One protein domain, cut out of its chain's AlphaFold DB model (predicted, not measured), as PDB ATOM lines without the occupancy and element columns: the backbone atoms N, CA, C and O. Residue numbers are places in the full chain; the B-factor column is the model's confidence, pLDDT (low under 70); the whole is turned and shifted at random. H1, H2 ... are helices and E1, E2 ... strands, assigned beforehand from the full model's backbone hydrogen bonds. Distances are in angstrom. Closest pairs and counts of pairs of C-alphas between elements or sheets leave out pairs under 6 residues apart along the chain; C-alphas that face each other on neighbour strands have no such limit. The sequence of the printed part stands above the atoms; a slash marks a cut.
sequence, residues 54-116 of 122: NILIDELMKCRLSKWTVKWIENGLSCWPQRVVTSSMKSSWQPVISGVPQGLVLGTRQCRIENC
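What this domain is: This is residues 54 to 116 of the 122 residues of the protein "Reverse transcriptase domain-containing protein" of Limosa lapponica baueri (UniProt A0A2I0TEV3). A helical hairpin, H1 and H2, makes one end of a loose rod; at the other end a two-stranded antiparallel hairpin, E1 and E2, is joined by a long loop, residues 86 to 111. The printed part has 63 residues, under half in named elements, ordered H1, H2, E1, E2; the class is mixed. The radius of gyration of the C-alphas is 15.0 A, the spans 47 by 22 by 17 A.

How they stand to each other: H1, residues 54 to 62, touches H2, residues 67 to 78, opposite ways at a shallow tilt of 15 degrees; their closest C-alphas, Leu 60 and Val 70, are 6.7 A apart. In both, every O i to N i+4 pair is within hydrogen-bond range. E1, residues 82 to 85, is antiparallel to E2, residues 112 to 115; N 85 and O 112, 2.8 A apart, are within hydrogen-bond range. H1 is apart from both strands.

Where its parts are: H1, 12.6 A long, begins at C-alpha 54 (17.388, 7.748, -2.444). H2 measures 16.0 A, E1 9.7 A. E2, 9.8 A, ends at C-alpha 115 (3.169, 20.551, -11.487).

The domain as a whole: The farthest C-alphas, Arg 64 and Ser 88, are 47.8 A apart. The printed part has no cut; the link E1 to E2 is long. pLDDT is under 70 in residues 78 to 80 and 99 to 116.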
ATOM      1  N   ASN A  54      16.251   8.676  -2.500       83.31
ATOM      2  CA  ASN A  54      17.388   7.748  -2.444       83.31
ATOM      3  C   ASN A  54      17.107   6.541  -1.539       83.31
ATOM      4  O   ASN A  54      17.405   5.407  -1.904       83.31
ATOM      5  N   ILE A  55      16.496   6.785  -0.374       85.00
ATOM      6  CA  ILE A  55      16.121   5.728   0.576       85.00
ATOM      7  C   ILE A  55      15.043   4.832  -0.046       85.00
ATOM      8  O   ILE A  55      15.121   3.609   0.046       85.00
ATOM      9  N   LEU A  56      14.056   5.432  -0.717       82.31
ATOM     10  CA  LEU A  56      12.993   4.692  -1.390       82.31
ATOM     11  C   LEU A  56      13.532   3.817  -2.533       82.31
ATOM     12  O   LEU A  56      13.155   2.652  -2.636       82.31
ATOM     13  N   ILE A  57      14.429   4.347  -3.368       84.44
ATOM     14  CA  ILE A  57      15.043   3.613  -4.486       84.44
ATOM     15  C   ILE A  57      15.899   2.446  -3.974       84.44
ATOM     16  O   ILE A  57      15.785   1.338  -4.503       84.44
ATOM     17  N   ASP A  58      16.702   2.653  -2.925       87.19
ATOM     18  CA  ASP A  58      17.512   1.587  -2.316       87.19
ATOM     19  C   ASP A  58      16.634   0.440  -1.784       87.19
ATOM     20  O   ASP A  58      16.880  -0.738  -2.056       87.19
ATOM     21  N   GLU A  59      15.528   0.767  -1.110       84.94
ATOM     22  CA  GLU A  59      14.558  -0.233  -0.653       84.94
ATOM     23  C   GLU A  59      13.841  -0.949  -1.809       84.94
ATOM     24  O   GLU A  59      13.613  -2.162  -1.745       84.94
ATOM     25  N   LEU A  60      13.524  -0.252  -2.904       84.00
ATOM     26  CA  LEU A  60      12.924  -0.861  -4.098       84.00
ATOM     27  C   LEU A  60      13.878  -1.844  -4.790       84.00
ATOM     28  O   LEU A  60      13.444  -2.915  -5.224       84.00
ATOM     29  N   MET A  61      15.177  -1.537  -4.831       84.88
ATOM     30  CA  MET A  61      16.204  -2.440  -5.364       84.88
ATOM     31  C   MET A  61      16.321  -3.728  -4.536       84.88
ATOM     32  O   MET A  61      16.454  -4.819  -5.098       84.88
ATOM     33  N   LYS A  62      16.167  -3.640  -3.208       87.31
ATOM     34  CA  LYS A  62      16.130  -4.815  -2.316       87.31
ATOM     35  C   LYS A  62      14.897  -5.697  -2.539       87.31
ATOM     36  O   LYS A  62      14.936  -6.894  -2.257       87.31
ATOM     37  N   CYS A  63      13.811  -5.150  -3.090       81.31
ATOM     38  CA  CYS A  63      12.560  -5.873  -3.337       81.31
ATOM     39  C   CYS A  63      12.583  -6.803  -4.568       81.31
ATOM     40  O   CYS A  63      11.534  -7.331  -4.930       81.31
ATOM     41  N   ARG A  64      13.746  -7.026  -5.205       82.12
ATOM     42  CA  ARG A  64      13.901  -7.845  -6.429       82.12
ATOM     43  C   ARG A  64      13.012  -7.387  -7.596       82.12
ATOM     44  O   ARG A  64      12.635  -8.191  -8.447       82.12
ATOM     45  N   LEU A  65      12.675  -6.098  -7.642       82.12
ATOM     46  CA  LEU A  65      11.981  -5.511  -8.783       82.12
ATOM     47  C   LEU A  65      12.901  -5.494 -10.009       82.12
ATOM     48  O   LEU A  65      14.127  -5.458  -9.891       82.12
ATOM     49  N   SER A  66      12.311  -5.517 -11.206       87.56
ATOM     50  CA  SER A  66      13.099  -5.401 -12.433       87.56
ATOM     51  C   SER A  66      13.796  -4.036 -12.488       87.56
ATOM     52  O   SER A  66      13.227  -3.026 -12.068       87.56
ATOM     53  N   LYS A  67      15.007  -3.983 -13.059       85.62
ATOM     54  CA  LYS A  67      15.737  -2.715 -13.258       85.62
ATOM     55  C   LYS A  67      14.900  -1.683 -14.022       85.62
ATOM     56  O   LYS A  67      14.973  -0.497 -13.730       85.62
ATOM     57  N   TRP A  68      14.082  -2.144 -14.971       87.31
ATOM     58  CA  TRP A  68      13.149  -1.299 -15.717       87.31
ATOM     59  C   TRP A  68      12.083  -0.673 -14.811       87.31
ATOM     60  O   TRP A  68      11.858   0.530 -14.870       87.31
ATOM     61  N   THR A  69      11.469  -1.468 -13.931       85.31
ATOM     62  CA  THR A  69      10.464  -0.989 -12.971       85.31
ATOM     63  C   THR A  69      11.052   0.042 -12.015       85.31
ATOM     64  O   THR A  69      10.433   1.075 -11.787       85.31
ATOM     65  N   VAL A  70      12.252  -0.207 -11.483       85.00
ATOM     66  CA  VAL A  70      12.913   0.747 -10.580       85.00
ATOM     67  C   VAL A  70      13.236   2.048 -11.309       85.00
ATOM     68  O   VAL A  70      12.916   3.111 -10.791       85.00
ATOM     69  N   LYS A  71      13.760   1.978 -12.539       85.31
ATOM     70  CA  LYS A  71      14.039   3.161 -13.364       85.31
ATOM     71  C   LYS A  71      12.775   3.952 -13.717       85.31
ATOM     72  O   LYS A  71      12.801   5.176 -13.754       85.31
ATOM     73  N   TRP A  72      11.651   3.273 -13.954       83.88
ATOM     74  CA  TRP A  72      10.363   3.933 -14.180       83.88
ATOM     75  C   TRP A  72       9.883   4.691 -12.932       83.88
ATOM     76  O   TRP A  72       9.440   5.831 -13.047       83.88
ATOM     77  N   ILE A  73      10.035   4.100 -11.740       81.56
ATOM     78  CA  ILE A  73       9.701   4.758 -10.467       81.56
ATOM     79  C   ILE A  73      10.659   5.924 -10.187       81.56
ATOM     80  O   ILE A  73      10.207   7.003  -9.825       81.56
ATOM     81  N   GLU A  74      11.963   5.741 -10.396       83.06
ATOM     82  CA  GLU A  74      12.978   6.793 -10.267       83.06
ATOM     83  C   GLU A  74      12.676   7.979 -11.190       83.06
ATOM     84  O   GLU A  74      12.708   9.123 -10.744       83.06
ATOM     85  N   ASN A  75      12.280   7.729 -12.441       77.94
ATOM     86  CA  ASN A  75      11.827   8.774 -13.360       77.94
ATOM     87  C   ASN A  75      10.535   9.454 -12.877       77.94
ATOM     88  O   ASN A  75      10.376  10.658 -13.040       77.94
ATOM     89  N   GLY A  76       9.615   8.707 -12.263       74.50
ATOM     90  CA  GLY A  76       8.393   9.267 -11.677       74.50
ATOM     91  C   GLY A  76       8.635  10.127 -10.432       74.50
ATOM     92  O   GLY A  76       7.846  11.023 -10.155       74.50
ATOM     93  N   LEU A  77       9.714   9.869  -9.687       72.44
ATOM     94  CA  LEU A  77      10.112  10.641  -8.504       72.44
ATOM     95  C   LEU A  77      11.000  11.842  -8.863       72.44
ATOM     96  O   LEU A  77      10.871  12.903  -8.261       72.44
ATOM     97  N   SER A  78      11.884  11.683  -9.850       67.38
ATOM     98  CA  SER A  78      12.821  12.722 -10.307       67.38
ATOM     99  C   SER A  78      12.169  13.776 -11.204       67.38
ATOM    100  O   SER A  78      12.685  14.887 -11.345       67.38
ATOM    101  N   CYS A  79      11.002  13.475 -11.765       61.62
ATOM    102  CA  CYS A  79      10.223  14.416 -12.546       61.62
ATOM    103  C   CYS A  79       9.090  14.955 -11.678       61.62
ATOM    104  O   CYS A  79       8.105  14.264 -11.462       61.62
ATOM    105  N   TRP A  80       9.249  16.189 -11.191       65.00
ATOM    106  CA  TRP A  80       8.368  17.330 -11.481       65.00
ATOM    107  C   TRP A  80       8.857  18.536 -10.680       65.00
ATOM    108  O   TRP A  80       8.734  18.546  -9.452       65.00
ATOM    109  N   PRO A  81       9.407  19.577 -11.326       70.19
ATOM    110  CA  PRO A  81       9.579  20.833 -10.629       70.19
ATOM    111  C   PRO A  81       8.200  21.319 -10.178       70.19
ATOM    112  O   PRO A  81       7.238  21.304 -10.949       70.19
ATOM    113  N   GLN A  82       8.111  21.736  -8.923       74.94
ATOM    114  CA  GLN A  82       6.918  22.331  -8.344       74.94
ATOM    115  C   GLN A  82       7.127  23.828  -8.192       74.94
ATOM    116  O   GLN A  82       8.241  24.314  -7.988       74.94
ATOM    117  N   ARG A  83       6.034  24.576  -8.271       77.62
ATOM    118  CA  ARG A  83       6.019  25.973  -7.847       77.62
ATOM    119  C   ARG A  83       4.757  26.267  -7.067       77.62
ATOM    120  O   ARG A  83       3.682  25.746  -7.359       77.62
ATOM    121  N   VAL A  84       4.894  27.167  -6.110       78.12
ATOM    122  CA  VAL A  84       3.767  27.771  -5.412       78.12
ATOM    123  C   VAL A  84       3.275  28.964  -6.223       78.12
ATOM    124  O   VAL A  84       4.058  29.856  -6.572       78.12
ATOM    125  N   VAL A  85       1.976  28.972  -6.506       78.50
ATOM    126  CA  VAL A  85       1.247  30.073  -7.130       78.50
ATOM    127  C   VAL A  85       0.259  30.640  -6.119       78.50
ATOM    128  O   VAL A  85      -0.621  29.940  -5.620       78.50
ATOM    129  N   THR A  86       0.405  31.925  -5.835       77.12
ATOM    130  CA  THR A  86      -0.577  32.731  -5.099       77.12
ATOM    131  C   THR A  86      -1.372  33.572  -6.097       77.12
ATOM    132  O   THR A  86      -0.995  33.669  -7.266       77.12
ATOM    133  N   SER A  87      -2.475  34.188  -5.670       76.75
ATOM    134  CA  SER A  87      -3.341  34.996  -6.547       76.75
ATOM    135  C   SER A  87      -2.616  36.132  -7.285       76.75
ATOM    136  O   SER A  87      -3.095  36.561  -8.329       76.75
ATOM    137  N   SER A  88      -1.468  36.597  -6.778       76.88
ATOM    138  CA  SER A  88      -0.696  37.708  -7.346       76.88
ATOM    139  C   SER A  88       0.739  37.358  -7.755       76.88
ATOM    140  O   SER A  88       1.344  38.120  -8.506       76.88
ATOM    141  N   MET A  89       1.312  36.235  -7.295       77.56
ATOM    142  CA  MET A  89       2.734  35.920  -7.505       77.56
ATOM    143  C   MET A  89       2.994  34.428  -7.731       77.56
ATOM    144  O   MET A  89       2.381  33.564  -7.098       77.56
ATOM    145  N   LYS A  90       3.966  34.132  -8.601       83.50
ATOM    146  CA  LYS A  90       4.482  32.783  -8.870       83.50
ATOM    147  C   LYS A  90       5.916  32.679  -8.363       83.50
ATOM    148  O   LYS A  90       6.734  33.542  -8.666       83.50
ATOM    149  N   SER A  91       6.216  31.623  -7.617       82.19
ATOM    150  CA  SER A  91       7.600  31.281  -7.266       82.19
ATOM    151  C   SER A  91       8.349  30.680  -8.462       82.19
ATOM    152  O   SER A  91       7.742  30.219  -9.436       82.19
ATOM    153  N   SER A  92       9.681  30.690  -8.386       82.88
ATOM    154  CA  SER A  92      10.534  29.909  -9.283       82.88
ATOM    155  C   SER A  92      10.198  28.422  -9.174       82.88
ATOM    156  O   SER A  92       9.884  27.944  -8.085       82.88
ATOM    157  N   TRP A  93      10.354  27.686 -10.267       81.50
ATOM    158  CA  TRP A  93      10.349  26.227 -10.244       81.50
ATOM    159  C   TRP A  93      11.416  25.689  -9.284       81.50
ATOM    160  O   TRP A  93      12.565  26.123  -9.337       81.50
ATOM    161  N   GLN A  94      11.031  24.753  -8.418       79.44
ATOM    162  CA  GLN A  94      11.917  24.086  -7.467       79.44
ATOM    163  C   GLN A  94      11.802  22.565  -7.629       79.44
ATOM    164  O   GLN A  94      10.688  22.057  -7.782       79.44
ATOM    165  N   PRO A  95      12.923  21.825  -7.624       73.50
ATOM    166  CA  PRO A  95      12.894  20.371  -7.696       73.50
ATOM    167  C   PRO A  95      12.318  19.772  -6.408       73.50
ATOM    168  O   PRO A  95      12.581  20.256  -5.306       73.50
ATOM    169  N   VAL A  96      11.556  18.688  -6.543       72.44
ATOM    170  CA  VAL A  96      11.056  17.910  -5.404       72.44
ATOM    171  C   VAL A  96      12.107  16.866  -5.040       72.44
ATOM    172  O   VAL A  96      12.383  15.966  -5.821       72.44
ATOM    173  N   ILE A  97      12.713  17.004  -3.860       70.38
ATOM    174  CA  ILE A  97      13.810  16.135  -3.381       70.38
ATOM    175  C   ILE A  97      13.342  15.022  -2.428       70.38
ATOM    176  O   ILE A  97      14.111  14.131  -2.058       70.38
ATOM    177  N   SER A  98      12.087  15.090  -1.988       71.75
ATOM    178  CA  SER A  98      11.474  14.128  -1.080       71.75
ATOM    179  C   SER A  98       9.979  14.061  -1.318       71.75
ATOM    180  O   SER A  98       9.350  15.058  -1.673       71.75
ATOM    181  N   GLY A  99       9.416  12.891  -1.055       69.25
ATOM    182  CA  GLY A  99       7.987  12.683  -1.119       69.25
ATOM    183  C   GLY A  99       7.445  12.341  -2.495       69.25
ATOM    184  O   GLY A  99       8.121  12.493  -3.513       69.25
ATOM    185  N   VAL A 100       6.201  11.870  -2.512       63.06
ATOM    186  CA  VAL A 100       5.437  11.622  -3.739       63.06
ATOM    187  C   VAL A 100       4.442  12.768  -3.928       63.06
ATOM    188  O   VAL A 100       3.784  13.144  -2.957       63.06
ATOM    189  N   PRO A 101       4.276  13.326  -5.141       57.66
ATOM    190  CA  PRO A 101       3.249  14.330  -5.383       57.66
ATOM    191  C   PRO A 101       1.866  13.746  -5.068       57.66
ATOM    192  O   PRO A 101       1.369  12.873  -5.782       57.66
ATOM    193  N   GLN A 102       1.231  14.211  -3.992       57.47
ATOM    194  CA  GLN A 102      -0.156  13.854  -3.709       57.47
ATOM    195  C   GLN A 102      -1.042  14.421  -4.818       57.47
ATOM    196  O   GLN A 102      -1.011  15.621  -5.101       57.47
ATOM    197  N   GLY A 103      -1.813  13.548  -5.465       46.41
ATOM    198  CA  GLY A 103      -2.699  13.909  -6.563       46.41
ATOM    199  C   GLY A 103      -3.629  15.061  -6.186       46.41
ATOM    200  O   GLY A 103      -4.535  14.880  -5.387       46.41
ATOM    201  N   LEU A 104      -3.363  16.236  -6.763       47.06
ATOM    202  CA  LEU A 104      -4.274  17.350  -7.046       47.06
ATOM    203  C   LEU A 104      -5.501  17.489  -6.115       47.06
ATOM    204  O   LEU A 104      -6.642  17.548  -6.571       47.06
ATOM    205  N   VAL A 105      -5.290  17.593  -4.798       38.41
ATOM    206  CA  VAL A 105      -6.369  17.954  -3.867       38.41
ATOM    207  C   VAL A 105      -6.558  19.470  -3.922       38.41
ATOM    208  O   VAL A 105      -5.856  20.243  -3.272       38.41
ATOM    209  N   LEU A 106      -7.511  19.913  -4.747       44.09
ATOM    210  CA  LEU A 106      -7.985  21.297  -4.801       44.09
ATOM    211  C   LEU A 106      -8.690  21.654  -3.487       44.09
ATOM    212  O   LEU A 106      -9.891  21.449  -3.338       44.09
ATOM    213  N   GLY A 107      -7.950  22.209  -2.528       45.53
ATOM    214  CA  GLY A 107      -8.529  22.557  -1.235       45.53
ATOM    215  C   GLY A 107      -7.651  23.447  -0.369       45.53
ATOM    216  O   GLY A 107      -7.203  23.007   0.677       45.53
ATOM    217  N   THR A 108      -7.388  24.684  -0.801       39.66
ATOM    218  CA  THR A 108      -7.285  25.905   0.040       39.66
ATOM    219  C   THR A 108      -6.965  27.109  -0.859       39.66
ATOM    220  O   THR A 108      -6.043  27.082  -1.670       39.66
ATOM    221  N   ARG A 109      -7.762  28.183  -0.763       43.78
ATOM    222  CA  ARG A 109      -7.760  29.327  -1.702       43.78
ATOM    223  C   ARG A 109      -6.636  30.355  -1.472       43.78
ATOM    224  O   ARG A 109      -6.877  31.540  -1.654       43.78
ATOM    225  N   GLN A 110      -5.430  29.930  -1.094       48.41
ATOM    226  CA  GLN A 110      -4.314  30.876  -0.919       48.41
ATOM    227  C   GLN A 110      -3.039  30.483  -1.677       48.41
ATOM    228  O   GLN A 110      -2.379  31.362  -2.225       48.41
ATOM    229  N   CYS A 111      -2.734  29.186  -1.795       44.94
ATOM    230  CA  CYS A 111      -1.544  28.691  -2.489       44.94
ATOM    231  C   CYS A 111      -1.900  27.456  -3.327       44.94
ATOM    232  O   CYS A 111      -2.243  26.410  -2.783       44.94
ATOM    233  N   ARG A 112      -1.817  27.572  -4.654       52.62
ATOM    234  CA  ARG A 112      -1.938  26.455  -5.598       52.62
ATOM    235  C   ARG A 112      -0.536  25.927  -5.903       52.62
ATOM    236  O   ARG A 112       0.322  26.707  -6.311       52.62
ATOM    237  N   ILE A 113      -0.300  24.631  -5.716       59.28
ATOM    238  CA  ILE A 113       0.921  23.968  -6.199       59.28
ATOM    239  C   ILE A 113       0.661  23.547  -7.645       59.28
ATOM    240  O   ILE A 113      -0.311  22.844  -7.917       59.28
ATOM    241  N   GLU A 114       1.488  24.024  -8.571       65.69
ATOM    242  CA  GLU A 114       1.440  23.622  -9.979       65.69
ATOM    243  C   GLU A 114       2.574  22.635 -10.274       65.69
ATOM    244  O   GLU A 114       3.727  22.890  -9.915       65.69
ATOM    245  N   ASN A 115       2.230  21.534 -10.949       61.91
ATOM    246  CA  ASN A 115       3.169  20.551 -11.487       61.91
ATOM    247  C   ASN A 115       3.382  20.816 -12.986       61.91
ATOM    248  O   ASN A 115       2.468  21.272 -13.675       61.91
ATOM    249  N   CYS A 116       4.574  20.526 -13.505       53.25
ATOM    250  CA  CYS A 116       4.839  20.579 -14.944       53.25
ATOM    251  C   CYS A 116       4.287  19.314 -15.632       53.25
ATOM    252  O   CYS A 116       4.773  18.220 -15.365       53.25
TER     253      CYS A 116